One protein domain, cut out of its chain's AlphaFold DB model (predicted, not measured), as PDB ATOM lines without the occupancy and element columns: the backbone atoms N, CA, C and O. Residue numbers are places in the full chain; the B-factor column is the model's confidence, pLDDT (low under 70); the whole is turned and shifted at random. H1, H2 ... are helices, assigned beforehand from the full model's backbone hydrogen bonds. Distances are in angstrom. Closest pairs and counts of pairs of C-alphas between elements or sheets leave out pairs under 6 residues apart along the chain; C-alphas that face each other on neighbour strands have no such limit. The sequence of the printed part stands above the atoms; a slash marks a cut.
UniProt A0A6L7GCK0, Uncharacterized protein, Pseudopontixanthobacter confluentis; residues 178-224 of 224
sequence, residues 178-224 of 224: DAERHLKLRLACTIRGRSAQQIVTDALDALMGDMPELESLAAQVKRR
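This is residues 178 to 224 of the 224 residues of an uncharacterized protein of Pseudopontixanthobacter confluentis (UniProt A0A6L7GCK0). Three helices follow one another as an open, angular chain: H1 and H2 make a corner, H2 and H3 make a second, and residues 201 to 224 stick out free. The printed part has 47 residues, with three named helices in the order H1, H2, H3 and no named strand; the class is all helix. It is extended, with a radius of gyration of the C-alphas of 15.1 A and spans of 43 by 22 by 16 A.

Start at H1, residues 179 to 192; its residues 185 to 189 alone touch residues 196 to 199 of H2, residues 196 to 209. Their closest C-alphas, Cys 189 and Ala 196, are 6.0 A apart. Their lines are about perpendicular, at 86 degrees. Next look at H3, residues 213 to 223: it is close to H2 but not clearly touching, the closest C-alphas, Met 208 and Leu 214, being 7.5 A apart. These lines are about perpendicular, at 90 degrees. H1 and H3 are apart. In H1, H2 and H3 every O i to N i+4 pair is within hydrogen-bond range.

Find C-alpha 179 at (160.070, 222.188, 111.057), where H1 begins its 20.0 A. H2 measures 19.9 A; H3 runs 15.8 A to C-alpha 223 at (196.239, 241.794, 109.083).

The farthest C-alphas, Ile 191 and Arg 224, are 44.2 A apart. The printed part has no cut, and both links are tight. Residue 224, the chain's last, is under 70 in pLDDT.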
ATOM      1  N   ASP A 178     164.718 223.451 111.998       97.00
ATOM      2  CA  ASP A 178     163.587 222.661 112.480       97.00
ATOM      3  C   ASP A 178     162.312 222.976 111.678       97.00
ATOM      4  O   ASP A 178     162.228 223.963 110.935       97.00
ATOM      5  N   ALA A 179     161.311 222.107 111.819       95.81
ATOM      6  CA  ALA A 179     160.070 222.188 111.057       95.81
ATOM      7  C   ALA A 179     159.329 223.518 111.279       95.81
ATOM      8  O   ALA A 179     158.852 224.124 110.315       95.81
ATOM      9  N   GLU A 180     159.280 224.007 112.519       97.75
ATOM     10  CA  GLU A 180     158.584 225.251 112.846       97.75
ATOM     11  C   GLU A 180     159.284 226.471 112.249       97.75
ATOM     12  O   GLU A 180     158.633 227.340 111.662       97.75
ATOM     13  N   ARG A 181     160.619 226.545 112.348       97.19
ATOM     14  CA  ARG A 181     161.391 227.636 111.731       97.19
ATOM     15  C   ARG A 181     161.265 227.628 110.216       97.19
ATOM     16  O   ARG A 181     161.134 228.695 109.619       97.19
ATOM     17  N   HIS A 182     161.250 226.455 109.585       96.75
ATOM     18  CA  HIS A 182     161.036 226.360 108.142       96.75
ATOM     19  C   HIS A 182     159.626 226.829 107.743       96.75
ATOM     20  O   HIS A 182     159.492 227.569 106.766       96.75
ATOM     21  N   LEU A 183     158.585 226.481 108.510       97.44
ATOM     22  CA  LEU A 183     157.228 226.982 108.272       97.44
ATOM     23  C   LEU A 183     157.165 228.512 108.389       97.44
ATOM     24  O   LEU A 183     156.650 229.174 107.488       97.44
ATOM     25  N   LYS A 184     157.751 229.085 109.449       97.25
ATOM     26  CA  LYS A 184     157.832 230.543 109.645       97.25
ATOM     27  C   LYS A 184     158.573 231.236 108.502       97.25
ATOM     28  O   LYS A 184     158.105 232.257 108.006       97.25
ATOM     29  N   LEU A 185     159.689 230.666 108.037       97.06
ATOM     30  CA  LEU A 185     160.432 231.199 106.894       97.06
ATOM     31  C   LEU A 185     159.598 231.156 105.607       97.06
ATOM     32  O   LEU A 185     159.605 232.123 104.849       97.06
ATOM     33  N   ARG A 186     158.844 230.075 105.373       96.25
ATOM     34  CA  ARG A 186     157.951 229.962 104.212       96.25
ATOM     35  C   ARG A 186     156.846 231.015 104.245       96.25
ATOM     36  O   ARG A 186     156.651 231.696 103.246       96.25
ATOM     37  N   LEU A 187     156.184 231.191 105.388       98.19
ATOM     38  CA  LEU A 187     155.164 232.231 105.571       98.19
ATOM     39  C   LEU A 187     155.749 233.640 105.396       98.19
ATOM     40  O   LEU A 187     155.128 234.508 104.793       98.19
ATOM     41  N   ALA A 188     156.976 233.878 105.861       97.56
ATOM     42  CA  ALA A 188     157.650 235.149 105.624       97.56
ATOM     43  C   ALA A 188     157.904 235.397 104.124       97.56
ATOM     44  O   ALA A 188     157.756 236.529 103.663       97.56
ATOM     45  N   CYS A 189     158.241 234.352 103.357       97.25
ATOM     46  CA  CYS A 189     158.407 234.450 101.905       97.25
ATOM     47  C   CYS A 189     157.092 234.812 101.207       97.25
ATOM     48  O   CYS A 189     157.098 235.676 100.334       97.25
ATOM     49  N   THR A 190     155.974 234.196 101.609       97.19
ATOM     50  CA  THR A 190     154.662 234.476 101.006       97.19
ATOM     51  C   THR A 190     154.179 235.885 101.333       97.19
ATOM     52  O   THR A 190     153.725 236.588 100.442       97.19
ATOM     53  N   ILE A 191     154.338 236.335 102.582       98.00
ATOM     54  CA  ILE A 191     153.904 237.673 103.017       98.00
ATOM     55  C   ILE A 191     154.741 238.775 102.360       98.00
ATOM     56  O   ILE A 191     154.209 239.815 101.983       98.00
ATOM     57  N   ARG A 192     156.061 238.581 102.239       95.69
ATOM     58  CA  ARG A 192     156.968 239.610 101.703       95.69
ATOM     59  C   ARG A 192     157.189 239.531 100.193       95.69
ATOM     60  O   ARG A 192     157.822 240.435  99.654       95.69
ATOM     61  N   GLY A 193     156.752 238.459  99.531       96.19
ATOM     62  CA  GLY A 193     157.019 238.229  98.106       96.19
ATOM     63  C   GLY A 193     158.515 238.132  97.781       96.19
ATOM     64  O   GLY A 193     158.946 238.525  96.700       96.19
ATOM     65  N   ARG A 194     159.336 237.666  98.731       97.06
ATOM     66  CA  ARG A 194     160.796 237.544  98.580       97.06
ATOM     67  C   ARG A 194     161.241 236.103  98.740       97.06
ATOM     68  O   ARG A 194     160.613 235.316  99.445       97.06
ATOM     69  N   SER A 195     162.368 235.773  98.116       96.19
ATOM     70  CA  SER A 195     162.969 234.447  98.262       96.19
ATOM     71  C   SER A 195     163.521 234.230  99.675       96.19
ATOM     72  O   SER A 195     163.998 235.163 100.327       96.19
ATOM     73  N   ALA A 196     163.546 232.971 100.118       94.62
ATOM     74  CA  ALA A 196     164.122 232.593 101.409       94.62
ATOM     75  C   ALA A 196     165.586 233.048 101.552       94.62
ATOM     76  O   ALA A 196     165.992 233.487 102.625       94.62
ATOM     77  N   GLN A 197     166.368 233.003 100.467       94.12
ATOM     78  CA  GLN A 197     167.760 233.456 100.472       94.12
ATOM     79  C   GLN A 197     167.873 234.951 100.795       94.12
ATOM     80  O   GLN A 197     168.717 235.324 101.604       94.12
ATOM     81  N   GLN A 198     167.039 235.794 100.178       95.50
ATOM     82  CA  GLN A 198     167.035 237.238 100.437       95.50
ATOM     83  C   GLN A 198     166.631 237.531 101.877       95.50
ATOM     84  O   GLN A 198     167.342 238.251 102.557       95.50
ATOM     85  N   ILE A 199     165.558 236.907 102.376       95.94
ATOM     86  CA  ILE A 199     165.103 237.121 103.759       95.94
ATOM     87  C   ILE A 199     166.198 236.748 104.766       95.94
ATOM     88  O   ILE A 199     166.436 237.488 105.715       95.94
ATOM     89  N   VAL A 200     166.876 235.617 104.560       94.69
ATOM     90  CA  VAL A 200     167.949 235.163 105.456       94.69
ATOM     91  C   VAL A 200     169.189 236.052 105.348       94.69
ATOM     92  O   VAL A 200     169.844 236.291 106.356       94.69
ATOM     93  N   THR A 201     169.502 236.551 104.150       94.12
ATOM     94  CA  THR A 201     170.646 237.450 103.934       94.12
ATOM     95  C   THR A 201     170.381 238.818 104.559       94.12
ATOM     96  O   THR A 201     171.192 239.266 105.354       94.12
ATOM     97  N   ASP A 202     169.209 239.413 104.315       95.81
ATOM     98  CA  ASP A 202     168.790 240.685 104.918       95.81
ATOM     99  C   ASP A 202     168.814 240.600 106.458       95.81
ATOM    100  O   ASP A 202     169.276 241.517 107.135       95.81
ATOM    101  N   ALA A 203     168.337 239.485 107.028       95.69
ATOM    102  CA  ALA A 203     168.361 239.263 108.474       95.69
ATOM    103  C   ALA A 203     169.788 239.113 109.026       95.69
ATOM    104  O   ALA A 203     170.070 239.584 110.126       95.69
ATOM    105  N   LEU A 204     170.682 238.462 108.276       94.38
ATOM    106  CA  LEU A 204     172.088 238.332 108.651       94.38
ATOM    107  C   LEU A 204     172.803 239.685 108.590       94.38
ATOM    108  O   LEU A 204     173.541 240.009 109.513       94.38
ATOM    109  N   ASP A 205     172.563 240.476 107.545       94.38
ATOM    110  CA  ASP A 205     173.159 241.804 107.382       94.38
ATOM    111  C   ASP A 205     172.707 242.754 108.498       94.38
ATOM    112  O   ASP A 205     173.539 243.450 109.078       94.38
ATOM    113  N   ALA A 206     171.421 242.721 108.869       95.62
ATOM    114  CA  ALA A 206     170.910 243.464 110.021       95.62
ATOM    115  C   ALA A 206     171.589 243.025 111.333       95.62
ATOM    116  O   ALA A 206     172.094 243.864 112.073       95.62
ATOM    117  N   LEU A 207     171.680 241.712 111.579       93.56
ATOM    118  CA  LEU A 207     172.332 241.171 112.775       93.56
ATOM    119  C   LEU A 207     173.824 241.537 112.852       93.56
ATOM    120  O   LEU A 207     174.339 241.791 113.938       93.56
ATOM    121  N   MET A 208     174.529 241.545 111.717       92.88
ATOM    122  CA  MET A 208     175.935 241.953 111.659       92.88
ATOM    123  C   MET A 208     176.098 243.461 111.869       92.88
ATOM    124  O   MET A 208     177.048 243.870 112.532       92.88
ATOM    125  N   GLY A 209     175.173 244.274 111.350       92.69
ATOM    126  CA  GLY A 209     175.160 245.723 111.558       92.69
ATOM    127  C   GLY A 209     175.014 246.120 113.030       92.69
ATOM    128  O   GLY A 209     175.612 247.103 113.461       92.69
ATOM    129  N   ASP A 210     174.303 245.313 113.817       95.12
ATOM    130  CA  ASP A 210     174.147 245.522 115.261       95.12
ATOM    131  C   ASP A 210     175.423 245.189 116.069       95.12
ATOM    132  O   ASP A 210     175.517 245.533 117.249       95.12
ATOM    133  N   MET A 211     176.428 244.538 115.461       93.81
ATOM    134  CA  MET A 211     177.661 244.084 116.122       93.81
ATOM    135  C   MET A 211     178.929 244.694 115.485       93.81
ATOM    136  O   MET A 211     179.717 243.975 114.858       93.81
ATOM    137  N   PRO A 212     179.213 245.997 115.691       88.44
ATOM    138  CA  PRO A 212     180.369 246.674 115.081       88.44
ATOM    139  C   PRO A 212     181.728 246.100 115.529       88.44
ATOM    140  O   PRO A 212     182.742 246.234 114.839       88.44
ATOM    141  N   GLU A 213     181.771 245.400 116.664       92.25
ATOM    142  CA  GLU A 213     182.958 244.687 117.151       92.25
ATOM    143  C   GLU A 213     183.460 243.621 116.156       92.25
ATOM    144  O   GLU A 213     184.667 243.367 116.063       92.25
ATOM    145  N   LEU A 214     182.558 243.041 115.350       88.31
ATOM    146  CA  LEU A 214     182.903 242.054 114.323       88.31
ATOM    147  C   LEU A 214     183.791 242.647 113.227       88.31
ATOM    148  O   LEU A 214     184.692 241.964 112.736       88.31
ATOM    149  N   GLU A 215     183.594 243.916 112.868       86.44
ATOM    150  CA  GLU A 215     184.418 244.591 111.863       86.44
ATOM    151  C   GLU A 215     185.860 244.760 112.349       86.44
ATOM    152  O   GLU A 215     186.815 244.519 111.603       86.44
ATOM    153  N   SER A 216     186.025 245.095 113.632       88.25
ATOM    154  CA  SER A 216     187.337 245.230 114.273       88.25
ATOM    155  C   SER A 216     188.084 243.896 114.304       88.25
ATOM    156  O   SER A 216     189.264 243.828 113.937       88.25
ATOM    157  N   LEU A 217     187.388 242.814 114.667       89.00
ATOM    158  CA  LEU A 217     187.953 241.466 114.664       89.00
ATOM    159  C   LEU A 217     188.304 241.008 113.239       89.00
ATOM    160  O   LEU A 217     189.394 240.481 113.003       89.00
ATOM    161  N   ALA A 218     187.433 241.270 112.263       87.25
ATOM    162  CA  ALA A 218     187.690 240.958 110.860       87.25
ATOM    163  C   ALA A 218     188.923 241.708 110.321       87.25
ATOM    164  O   ALA A 218     189.748 241.122 109.615       87.25
ATOM    165  N   ALA A 219     189.097 242.981 110.690       87.88
ATOM    166  CA  ALA A 219     190.280 243.767 110.343       87.88
ATOM    167  C   ALA A 219     191.563 243.237 111.008       87.88
ATOM    168  O   ALA A 219     192.654 243.352 110.445       87.88
ATOM    169  N   GLN A 220     191.471 242.646 112.202       88.94
ATOM    170  CA  GLN A 220     192.605 241.986 112.851       88.94
ATOM    171  C   GLN A 220     192.986 240.676 112.152       88.94
ATOM    172  O   GLN A 220     194.172 240.433 111.940       88.94
ATOM    173  N   VAL A 221     192.005 239.861 111.750       90.50
ATOM    174  CA  VAL A 221     192.250 238.603 111.026       90.50
ATOM    175  C   VAL A 221     192.868 238.861 109.653       90.50
ATOM    176  O   VAL A 221     193.799 238.162 109.288       90.50
ATOM    177  N   LYS A 222     192.422 239.889 108.919       83.38
ATOM    178  CA  LYS A 222     193.006 240.257 107.612       83.38
ATOM    179  C   LYS A 222     194.444 240.784 107.690       83.38
ATOM    180  O   LYS A 222     195.132 240.792 106.676       83.38
ATOM    181  N   ARG A 223     194.870 241.295 108.851       78.88
ATOM    182  CA  ARG A 223     196.239 241.794 109.083       78.88
ATOM    183  C   ARG A 223     197.226 240.694 109.480       78.88
ATOM    184  O   ARG A 223     198.425 240.960 109.476       78.88
ATOM    185  N   ARG A 224     196.731 239.518 109.868       60.72
ATOM    186  CA  ARG A 224     197.534 238.324 110.150       60.72
ATOM    187  C   ARG A 224     197.685 237.477 108.897       60.72
ATOM    188  O   ARG A 224     198.762 236.858 108.778       60.72
TER     189      ARG A 224